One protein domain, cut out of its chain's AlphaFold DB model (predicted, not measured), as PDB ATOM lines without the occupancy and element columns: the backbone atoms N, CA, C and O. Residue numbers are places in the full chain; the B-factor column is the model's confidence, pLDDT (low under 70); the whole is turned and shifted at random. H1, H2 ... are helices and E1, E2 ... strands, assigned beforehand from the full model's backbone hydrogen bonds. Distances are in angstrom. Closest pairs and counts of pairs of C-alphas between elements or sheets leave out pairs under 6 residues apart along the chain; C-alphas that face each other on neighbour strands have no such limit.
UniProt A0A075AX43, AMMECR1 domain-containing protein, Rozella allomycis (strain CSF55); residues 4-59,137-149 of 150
ATOM      1  N   ASP A   4      -9.929  58.385  25.830       69.44
ATOM      2  CA  ASP A   4     -10.057  57.541  24.641       69.44
ATOM      3  C   ASP A   4      -8.726  57.052  24.041       69.44
ATOM      4  O   ASP A   4      -8.633  55.887  23.666       69.44
ATOM      5  N   HIS A   5      -7.667  57.873  23.985       72.75
ATOM      6  CA  HIS A   5      -6.360  57.391  23.499       72.75
ATOM      7  C   HIS A   5      -5.714  56.382  24.460       72.75
ATOM      8  O   HIS A   5      -5.136  55.392  24.020       72.75
ATOM      9  N   CYS A   6      -5.801  56.632  25.770       72.81
ATOM     10  CA  CYS A   6      -5.251  55.725  26.779       72.81
ATOM     11  C   CYS A   6      -6.087  54.437  26.847       72.81
ATOM     12  O   CYS A   6      -5.541  53.346  26.989       72.81
ATOM     13  N   PHE A   7      -7.406  54.555  26.685       78.62
ATOM     14  CA  PHE A   7      -8.332  53.423  26.627       78.62
ATOM     15  C   PHE A   7      -8.124  52.555  25.385       78.62
ATOM     16  O   PHE A   7      -8.065  51.335  25.514       78.62
ATOM     17  N   TYR A   8      -7.884  53.157  24.219       79.00
ATOM     18  CA  TYR A   8      -7.520  52.416  23.012       79.00
ATOM     19  C   TYR A   8      -6.231  51.594  23.196       79.00
ATOM     20  O   TYR A   8      -6.148  50.450  22.751       79.00
ATOM     21  N   CYS A   9      -5.230  52.128  23.910       77.50
ATOM     22  CA  CYS A   9      -4.035  51.352  24.248       77.50
ATOM     23  C   CYS A   9      -4.364  50.119  25.106       77.50
ATOM     24  O   CYS A   9      -3.821  49.046  24.842       77.50
ATOM     25  N   PHE A  10      -5.262  50.236  26.091       81.06
ATOM     26  CA  PHE A  10      -5.703  49.088  26.894       81.06
ATOM     27  C   PHE A  10      -6.513  48.067  26.086       81.06
ATOM     28  O   PHE A  10      -6.305  46.871  26.273       81.06
ATOM     29  N   GLU A  11      -7.365  48.499  25.154       79.56
ATOM     30  CA  GLU A  11      -8.099  47.586  24.263       79.56
ATOM     31  C   GLU A  11      -7.161  46.760  23.383       79.56
ATOM     32  O   GLU A  11      -7.318  45.546  23.270       79.56
ATOM     33  N   ILE A  12      -6.147  47.403  22.793       81.19
ATOM     34  CA  ILE A  12      -5.123  46.719  21.996       81.19
ATOM     35  C   ILE A  12      -4.372  45.692  22.852       81.19
ATOM     36  O   ILE A  12      -4.154  44.566  22.399       81.19
ATOM     37  N   LEU A  13      -3.992  46.061  24.082       77.62
ATOM     38  CA  LEU A  13      -3.313  45.155  25.011       77.62
ATOM     39  C   LEU A  13      -4.200  43.958  25.388       77.62
ATOM     40  O   LEU A  13      -3.753  42.816  25.301       77.62
ATOM     41  N   SER A  14      -5.454  44.220  25.763       79.62
ATOM     42  CA  SER A  14      -6.433  43.206  26.164       79.62
ATOM     43  C   SER A  14      -6.719  42.225  25.028       79.62
ATOM     44  O   SER A  14      -6.588  41.017  25.217       79.62
ATOM     45  N   ASN A  15      -7.032  42.719  23.825       82.31
ATOM     46  CA  ASN A  15      -7.346  41.852  22.689       82.31
ATOM     47  C   ASN A  15      -6.138  41.003  22.282       82.31
ATOM     48  O   ASN A  15      -6.281  39.806  22.052       82.31
ATOM     49  N   HIS A  16      -4.934  41.584  22.260       79.75
ATOM     50  CA  HIS A  16      -3.722  40.828  21.946       79.75
ATOM     51  C   HIS A  16      -3.472  39.690  22.942       79.75
ATOM     52  O   HIS A  16      -3.149  38.575  22.536       79.75
ATOM     53  N   LEU A  17      -3.646  39.958  24.237       79.56
ATOM     54  CA  LEU A  17      -3.396  38.984  25.298       79.56
ATOM     55  C   LEU A  17      -4.474  37.892  25.379       79.56
ATOM     56  O   LEU A  17      -4.157  36.759  25.738       79.56
ATOM     57  N   ASN A  18      -5.708  38.195  24.977       82.31
ATOM     58  CA  ASN A  18      -6.799  37.220  24.885       82.31
ATOM     59  C   ASN A  18      -6.837  36.458  23.545       82.31
ATOM     60  O   ASN A  18      -7.583  35.490  23.412       82.31
ATOM     61  N   GLY A  19      -6.020  36.852  22.559       80.19
ATOM     62  CA  GLY A  19      -6.025  36.260  21.216       80.19
ATOM     63  C   GLY A  19      -7.170  36.745  20.317       80.19
ATOM     64  O   GLY A  19      -7.461  36.109  19.302       80.19
ATOM     65  N   ASP A  20      -7.800  37.863  20.669       80.81
ATOM     66  CA  ASP A  20      -8.862  38.506  19.901       80.81
ATOM     67  C   ASP A  20      -8.296  39.401  18.786       80.81
ATOM     68  O   ASP A  20      -7.142  39.841  18.801       80.81
ATOM     69  N   SER A  21      -9.131  39.719  17.794       77.81
ATOM     70  CA  SER A  21      -8.766  40.689  16.759       77.81
ATOM     71  C   SER A  21      -8.598  42.098  17.350       77.81
ATOM     72  O   SER A  21      -9.397  42.489  18.207       77.81
ATOM     73  N   PRO A  22      -7.624  42.899  16.882       74.81
ATOM     74  CA  PRO A  22      -7.442  44.265  17.366       74.81
ATOM     75  C   PRO A  22      -8.688  45.128  17.086       74.81
ATOM     76  O   PRO A  22      -9.348  44.921  16.062       74.81
ATOM     77  N   PRO A  23      -9.018  46.090  17.970       76.94
ATOM     78  CA  PRO A  23     -10.077  47.062  17.718       76.94
ATOM     79  C   PRO A  23      -9.794  47.862  16.440       76.94
ATOM     80  O   PRO A  23      -8.656  47.972  15.978       76.94
ATOM     81  N   THR A  24     -10.849  48.432  15.856       74.19
ATOM     82  CA  THR A  24     -10.692  49.325  14.701       74.19
ATOM     83  C   THR A  24      -9.918  50.566  15.128       74.19
ATOM     84  O   THR A  24     -10.272  51.191  16.126       74.19
ATOM     85  N   GLU A  25      -8.880  50.924  14.368       66.75
ATOM     86  CA  GLU A  25      -8.075  52.108  14.657       66.75
ATOM     87  C   GLU A  25      -8.956  53.366  14.588       66.75
ATOM     88  O   GLU A  25      -9.595  53.617  13.557       66.75
ATOM     89  N   PRO A  26      -9.027  54.163  15.665       66.00
ATOM     90  CA  PRO A  26      -9.712  55.441  15.626       66.00
ATOM     91  C   PRO A  26      -8.987  56.370  14.653       66.00
ATOM     92  O   PRO A  26      -7.782  56.246  14.438       66.00
ATOM     93  N   GLN A  27      -9.695  57.341  14.077       59.44
ATOM     94  CA  GLN A  27      -9.050  58.359  13.248       59.44
ATOM     95  C   GLN A  27      -8.245  59.322  14.127       59.44
ATOM     96  O   GLN A  27      -8.700  60.407  14.478       59.44
ATOM     97  N   PHE A  28      -7.043  58.907  14.509       60.38
ATOM     98  CA  PHE A  28      -6.068  59.754  15.170       60.38
ATOM     99  C   PHE A  28      -5.173  60.366  14.097       60.38
ATOM    100  O   PHE A  28      -4.539  59.650  13.326       60.38
ATOM    101  N   GLU A  29      -5.107  61.695  14.031       51.34
ATOM    102  CA  GLU A  29      -4.465  62.410  12.919       51.34
ATOM    103  C   GLU A  29      -2.957  62.127  12.734       51.34
ATOM    104  O   GLU A  29      -2.395  62.624  11.768       51.34
ATOM    105  N   ASN A  30      -2.284  61.325  13.578       49.44
ATOM    106  CA  ASN A  30      -0.843  61.040  13.447       49.44
ATOM    107  C   ASN A  30      -0.337  59.697  14.049       49.44
ATOM    108  O   ASN A  30       0.848  59.585  14.382       49.44
ATOM    109  N   SER A  31      -1.150  58.644  14.200       46.22
ATOM    110  CA  SER A  31      -0.688  57.380  14.816       46.22
ATOM    111  C   SER A  31       0.126  56.491  13.857       46.22
ATOM    112  O   SER A  31      -0.398  55.663  13.121       46.22
ATOM    113  N   LYS A  32       1.463  56.581  13.902       42.44
ATOM    114  CA  LYS A  32       2.320  55.452  13.489       42.44
ATOM    115  C   LYS A  32       2.481  54.499  14.675       42.44
ATOM    116  O   LYS A  32       3.232  54.786  15.603       42.44
ATOM    117  N   ASN A  33       1.779  53.365  14.608       47.06
ATOM    118  CA  ASN A  33       1.833  52.249  15.558       47.06
ATOM    119  C   ASN A  33       3.272  51.889  15.969       47.06
ATOM    120  O   ASN A  33       3.996  51.210  15.243       47.06
ATOM    121  N   THR A  34       3.673  52.309  17.166       45.31
ATOM    122  CA  THR A  34       4.823  51.746  17.884       45.31
ATOM    123  C   THR A  34       4.270  51.120  19.154       45.31
ATOM    124  O   THR A  34       4.002  51.790  20.142       45.31
ATOM    125  N   SER A  35       3.957  49.831  19.046       50.84
ATOM    126  CA  SER A  35       3.267  49.053  20.073       50.84
ATOM    127  C   SER A  35       4.169  48.750  21.273       50.84
ATOM    128  O   SER A  35       5.363  48.497  21.101       50.84
ATOM    129  N   ALA A  36       3.563  48.673  22.464       52.19
ATOM    130  CA  ALA A  36       4.164  48.142  23.691       52.19
ATOM    131  C   ALA A  36       4.730  46.714  23.523       52.19
ATOM    132  O   ALA A  36       5.637  46.322  24.246       52.19
ATOM    133  N   PHE A  37       4.243  45.952  22.536       52.56
ATOM    134  CA  PHE A  37       4.686  44.581  22.262       52.56
ATOM    135  C   PHE A  37       5.986  44.477  21.458       52.56
ATOM    136  O   PHE A  37       6.528  43.384  21.320       52.56
ATOM    137  N   ASN A  38       6.486  45.587  20.906       55.62
ATOM    138  CA  ASN A  38       7.655  45.584  20.022       55.62
ATOM    139  C   ASN A  38       8.863  46.324  20.619       55.62
ATOM    140  O   ASN A  38       9.775  46.723  19.892       55.62
ATOM    141  N   ASP A  39       8.877  46.506  21.942       65.88
ATOM    142  CA  ASP A  39      10.004  47.087  22.667       65.88
ATOM    143  C   ASP A  39      10.905  45.986  23.244       65.88
ATOM    144  O   ASP A  39      10.696  45.491  24.348       65.88
ATOM    145  N   SER A  40      11.947  45.610  22.498       68.12
ATOM    146  CA  SER A  40      12.884  44.537  22.873       68.12
ATOM    147  C   SER A  40      13.711  44.813  24.135       68.12
ATOM    148  O   SER A  40      14.469  43.947  24.573       68.12
ATOM    149  N   ARG A  41      13.601  46.013  24.716       76.75
ATOM    150  CA  ARG A  41      14.268  46.370  25.974       76.75
ATOM    151  C   ARG A  41      13.568  45.767  27.191       76.75
ATOM    152  O   ARG A  41      14.186  45.715  28.252       76.75
ATOM    153  N   PHE A  42      12.319  45.328  27.045       73.38
ATOM    154  CA  PHE A  42      11.501  44.780  28.122       73.38
ATOM    155  C   PHE A  42      10.952  43.404  27.736       73.38
ATOM    156  O   PHE A  42      10.778  43.090  26.558       73.38
ATOM    157  N   SER A  43      10.700  42.558  28.736       72.19
ATOM    158  CA  SER A  43       9.951  41.320  28.518       72.19
ATOM    159  C   SER A  43       8.510  41.643  28.101       72.19
ATOM    160  O   SER A  43       7.983  42.673  28.529       72.19
ATOM    161  N   PRO A  44       7.864  40.794  27.281       77.94
ATOM    162  CA  PRO A  44       6.454  40.966  26.952       77.94
ATOM    163  C   PRO A  44       5.587  41.027  28.213       77.94
ATOM    164  O   PRO A  44       5.805  40.249  29.140       77.94
ATOM    165  N   ILE A  45       4.606  41.929  28.208       79.19
ATOM    166  CA  ILE A  45       3.615  42.098  29.280       79.19
ATOM    167  C   ILE A  45       2.775  40.819  29.412       79.19
ATOM    168  O   ILE A  45       2.310  40.295  28.397       79.19
ATOM    169  N   THR A  46       2.543  40.339  30.639       79.50
ATOM    170  CA  THR A  46       1.649  39.199  30.916       79.50
ATOM    171  C   THR A  46       0.223  39.634  31.265       79.50
ATOM    172  O   THR A  46      -0.048  40.796  31.572       79.50
ATOM    173  N   VAL A  47      -0.721  38.686  31.236       78.19
ATOM    174  CA  VAL A  47      -2.139  38.940  31.559       78.19
ATOM    175  C   VAL A  47      -2.308  39.441  32.996       78.19
ATOM    176  O   VAL A  47      -3.103  40.341  33.256       78.19
ATOM    177  N   GLU A  48      -1.538  38.894  33.934       80.94
ATOM    178  CA  GLU A  48      -1.598  39.252  35.353       80.94
ATOM    179  C   GLU A  48      -1.103  40.685  35.609       80.94
ATOM    180  O   GLU A  48      -1.585  41.369  36.521       80.94
ATOM    181  N   GLU A  49      -0.167  41.161  34.785       80.25
ATOM    182  CA  GLU A  49       0.409  42.500  34.893       80.25
ATOM    183  C   GLU A  49      -0.566  43.590  34.445       80.25
ATOM    184  O   GLU A  49      -0.525  44.681  35.013       80.25
ATOM    185  N   ILE A  50      -1.488  43.290  33.513       79.69
ATOM    186  CA  ILE A  50      -2.449  44.259  32.952       79.69
ATOM    187  C   ILE A  50      -3.151  45.066  34.049       79.69
ATOM    188  O   ILE A  50      -3.246  46.289  33.956       79.69
ATOM    189  N   SER A  51      -3.623  44.383  35.096       81.50
ATOM    190  CA  SER A  51      -4.406  44.997  36.176       81.50
ATOM    191  C   SER A  51      -3.658  46.079  36.965       81.50
ATOM    192  O   SER A  51      -4.287  46.919  37.607       81.50
ATOM    193  N   HIS A  52      -2.326  46.093  36.878       83.25
ATOM    194  CA  HIS A  52      -1.450  47.038  37.567       83.25
ATOM    195  C   HIS A  52      -0.866  48.114  36.637       83.25
ATOM    196  O   HIS A  52      -0.105  48.966  37.099       83.25
ATOM    197  N   LEU A  53      -1.194  48.096  35.340       83.81
ATOM    198  CA  LEU A  53      -0.638  49.038  34.373       83.81
ATOM    199  C   LEU A  53      -1.340  50.401  34.423       83.81
ATOM    200  O   LEU A  53      -2.560  50.506  34.584       83.81
ATOM    201  N   SER A  54      -0.554  51.453  34.191       82.56
ATOM    202  CA  SER A  54      -1.058  52.737  33.710       82.56
ATOM    203  C   SER A  54      -0.590  52.977  32.278       82.56
ATOM    204  O   SER A  54       0.521  52.608  31.887       82.56
ATOM    205  N   CYS A  55      -1.463  53.573  31.474       79.50
ATOM    206  CA  CYS A  55      -1.150  54.013  30.126       79.50
ATOM    207  C   CYS A  55      -1.094  55.534  30.120       79.50
ATOM    208  O   CYS A  55      -2.033  56.185  30.576       79.50
ATOM    209  N   ALA A  56      -0.013  56.098  29.583       77.38
ATOM    210  CA  ALA A  56       0.128  57.534  29.427       77.38
ATOM    211  C   ALA A  56       0.367  57.921  27.967       77.38
ATOM    212  O   ALA A  56       1.262  57.397  27.305       77.38
ATOM    213  N   VAL A  57      -0.392  58.909  27.503       77.31
ATOM    214  CA  VAL A  57      -0.273  59.517  26.180       77.31
ATOM    215  C   VAL A  57       0.106  60.981  26.359       77.31
ATOM    216  O   VAL A  57      -0.565  61.730  27.066       77.31
ATOM    217  N   SER A  58       1.198  61.396  25.719       75.50
ATOM    218  CA  SER A  58       1.618  62.799  25.683       75.50
ATOM    219  C   SER A  58       1.308  63.385  24.315       75.50
ATOM    220  O   SER A  58       1.889  62.966  23.316       75.50
ATOM    221  N   ILE A  59       0.398  64.353  24.277       79.94
ATOM    222  CA  ILE A  59       0.104  65.125  23.070       79.94
ATOM    223  C   ILE A  59       1.074  66.296  23.040       79.94
ATOM    224  O   ILE A  59       1.203  67.000  24.039       79.94
ATOM    225  N   HIS A 137      -1.948  62.879  29.285       80.25
ATOM    226  CA  HIS A 137      -3.098  62.153  29.798       80.25
ATOM    227  C   HIS A 137      -2.624  60.782  30.259       80.25
ATOM    228  O   HIS A 137      -1.835  60.138  29.573       80.25
ATOM    229  N   GLU A 138      -3.067  60.362  31.434       83.06
ATOM    230  CA  GLU A 138      -2.780  59.048  31.992       83.06
ATOM    231  C   GLU A 138      -4.103  58.418  32.409       83.06
ATOM    232  O   GLU A 138      -4.980  59.118  32.914       83.06
ATOM    233  N   ALA A 139      -4.247  57.125  32.147       82.69
ATOM    234  CA  ALA A 139      -5.363  56.330  32.621       82.69
ATOM    235  C   ALA A 139      -4.844  55.017  33.205       82.69
ATOM    236  O   ALA A 139      -3.919  54.396  32.671       82.69
ATOM    237  N   HIS A 140      -5.461  54.580  34.291       85.44
ATOM    238  CA  HIS A 140      -5.225  53.282  34.901       85.44
ATOM    239  C   HIS A 140      -6.162  52.230  34.316       85.44
ATOM    240  O   HIS A 140      -7.285  52.534  33.907       85.44
ATOM    241  N   TYR A 141      -5.738  50.966  34.356       81.94
ATOM    242  CA  TYR A 141      -6.567  49.844  33.911       81.94
ATOM    243  C   TYR A 141      -7.970  49.850  34.542       81.94
ATOM    244  O   TYR A 141      -8.964  49.630  33.857       81.94
ATOM    245  N   GLN A 142      -8.078  50.179  35.833       83.69
ATOM    246  CA  GLN A 142      -9.372  50.226  36.518       83.69
ATOM    247  C   GLN A 142     -10.319  51.295  35.947       83.69
ATOM    248  O   GLN A 142     -11.529  51.080  35.904       83.69
ATOM    249  N   GLU A 143      -9.790  52.435  35.498       81.94
ATOM    250  CA  GLU A 143     -10.592  53.498  34.881       81.94
ATOM    251  C   GLU A 143     -11.141  53.049  33.523       81.94
ATOM    252  O   GLU A 143     -12.301  53.317  33.218       81.94
ATOM    253  N   TRP A 144     -10.341  52.293  32.765       82.56
ATOM    254  CA  TRP A 144     -10.757  51.663  31.511       82.56
ATOM    255  C   TRP A 144     -11.834  50.588  31.726       82.56
ATOM    256  O   TRP A 144     -12.863  50.593  31.052       82.56
ATOM    257  N   VAL A 145     -11.661  49.698  32.712       82.25
ATOM    258  CA  VAL A 145     -12.681  48.684  33.048       82.25
ATOM    259  C   VAL A 145     -14.010  49.349  33.410       82.25
ATOM    260  O   VAL A 145     -15.069  48.918  32.955       82.25
ATOM    261  N   ASN A 146     -13.965  50.425  34.197       84.56
ATOM    262  CA  ASN A 146     -15.168  51.131  34.625       84.56
ATOM    263  C   ASN A 146     -15.882  51.838  33.461       84.56
ATOM    264  O   ASN A 146     -17.108  51.942  33.493       84.56
ATOM    265  N   SER A 147     -15.159  52.305  32.434       77.31
ATOM    266  CA  SER A 147     -15.781  52.915  31.248       77.31
ATOM    267  C   SER A 147     -16.472  51.902  30.330       77.31
ATOM    268  O   SER A 147     -17.339  52.288  29.558       77.31
ATOM    269  N   TYR A 148     -16.111  50.620  30.428       66.62
ATOM    270  CA  TYR A 148     -16.699  49.515  29.659       66.62
ATOM    271  C   TYR A 148     -17.978  48.925  30.276       66.62
ATOM    272  O   TYR A 148     -18.674  48.146  29.628       66.62
ATOM    273  N   GLN A 149     -18.278  49.255  31.535       56.59
ATOM    274  CA  GLN A 149     -19.441  48.745  32.273       56.59
ATOM    275  C   GLN A 149     -20.635  49.724  32.310       56.59
ATOM    276  O   GLN A 149     -21.571  49.506  33.081       56.59
TER     277      GLN A 149
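AT A GLANCE: This is residues 4 to 59 and 137 to 149 of the 150 residues of the protein "AMMECR1 domain-containing protein" of Rozella allomycis (strain CSF55) (UniProt A0A075AX43). The helix H1 lies in the middle of the domain, with a small two-stranded sheet, E1 and E2, beside its first part, residues 4 to 10. The short helix H2 lies near the last part of H1, the helix H3 follows directly on E2, and a long stretch with no named element, residues 19 to 46, makes a wide loop of which residues 38 to 43 stick out. The printed part has 69 residues, with three named helices and two named strands in the order H1, H2, E1, E2, H3; the sheet's order is E1 - E2, antiparallel, and the class is mixed, helices and strands. The whole is compact, with a radius of gyration of the C-alphas of 12.0 A, and spans 32 by 31 by 24 A.

HOW THE PARTS SIT: H1, residues 4 to 18, is close to but not clearly touching H2, residues 47 to 50; their closest C-alphas are those of Leu 17 and Val 47, 6.4 A apart. The closest C-alphas of H1 and E1, residues 54 to 59, are those of Cys 6 and Cys 55, 5.6 A apart. E2, residues 137 to 140, is the antiparallel neighbour of E1, at 168 degrees between their directions. N 55 and O 139, at 2.9 A, and N 57 and O 137, at 2.8 A, are within hydrogen-bond range. The closest C-alphas of H1 and E2 are those of Cys 6 and Ala 139, 5.9 A apart. H3, residues 141 to 147, only just touches H1, with 3 pairs of C-alphas within 8 A; H1 touches it with residues 7 to 10 alone, and the closest C-alphas are those of Phe 7 and Trp 144, 5.7 A apart. Their lines are only just about perpendicular, at 72 degrees. H2 and E2 are apart. In H1 and H3 every O i to N i+4 pair is within hydrogen-bond range; H2 is too short for such a pair.

IN THESE COORDINATES: H1 begins at C-alpha 4, (-10.057, 57.541, 24.641), and is 20.6 A long from first to last C-alpha. H2 has four residues, Val 47 to Ile 50, and measures 5.5 A. E1, from Ser 54 to Ile 59, is 16.4 A long, and C-alpha 54 is at (-1.058, 52.737, 33.710). E2, from His 137 to His 140, measures 10.5 A. H3, from Tyr 141 to Ser 147, measures 10.1 A and ends at C-alpha 147, (-15.781, 52.915, 31.248).

THE WHOLE: The two C-alphas farthest apart are those of Arg 41 and Gln 149, 34.4 A. Residues 60 to 136 are not printed, and C-alphas 59 and 137 are 8.0 A apart across this cut, which lies between E1 and E2. The link from H1 to H2, 28 residues, is long; those from H2 to E1 and from E2 to H3 are tight. The mean pLDDT of the printed part is 73.1, and this predicted model has low confidence, under 70, at residue 4, residues 25 to 40 and residues 148 to 149.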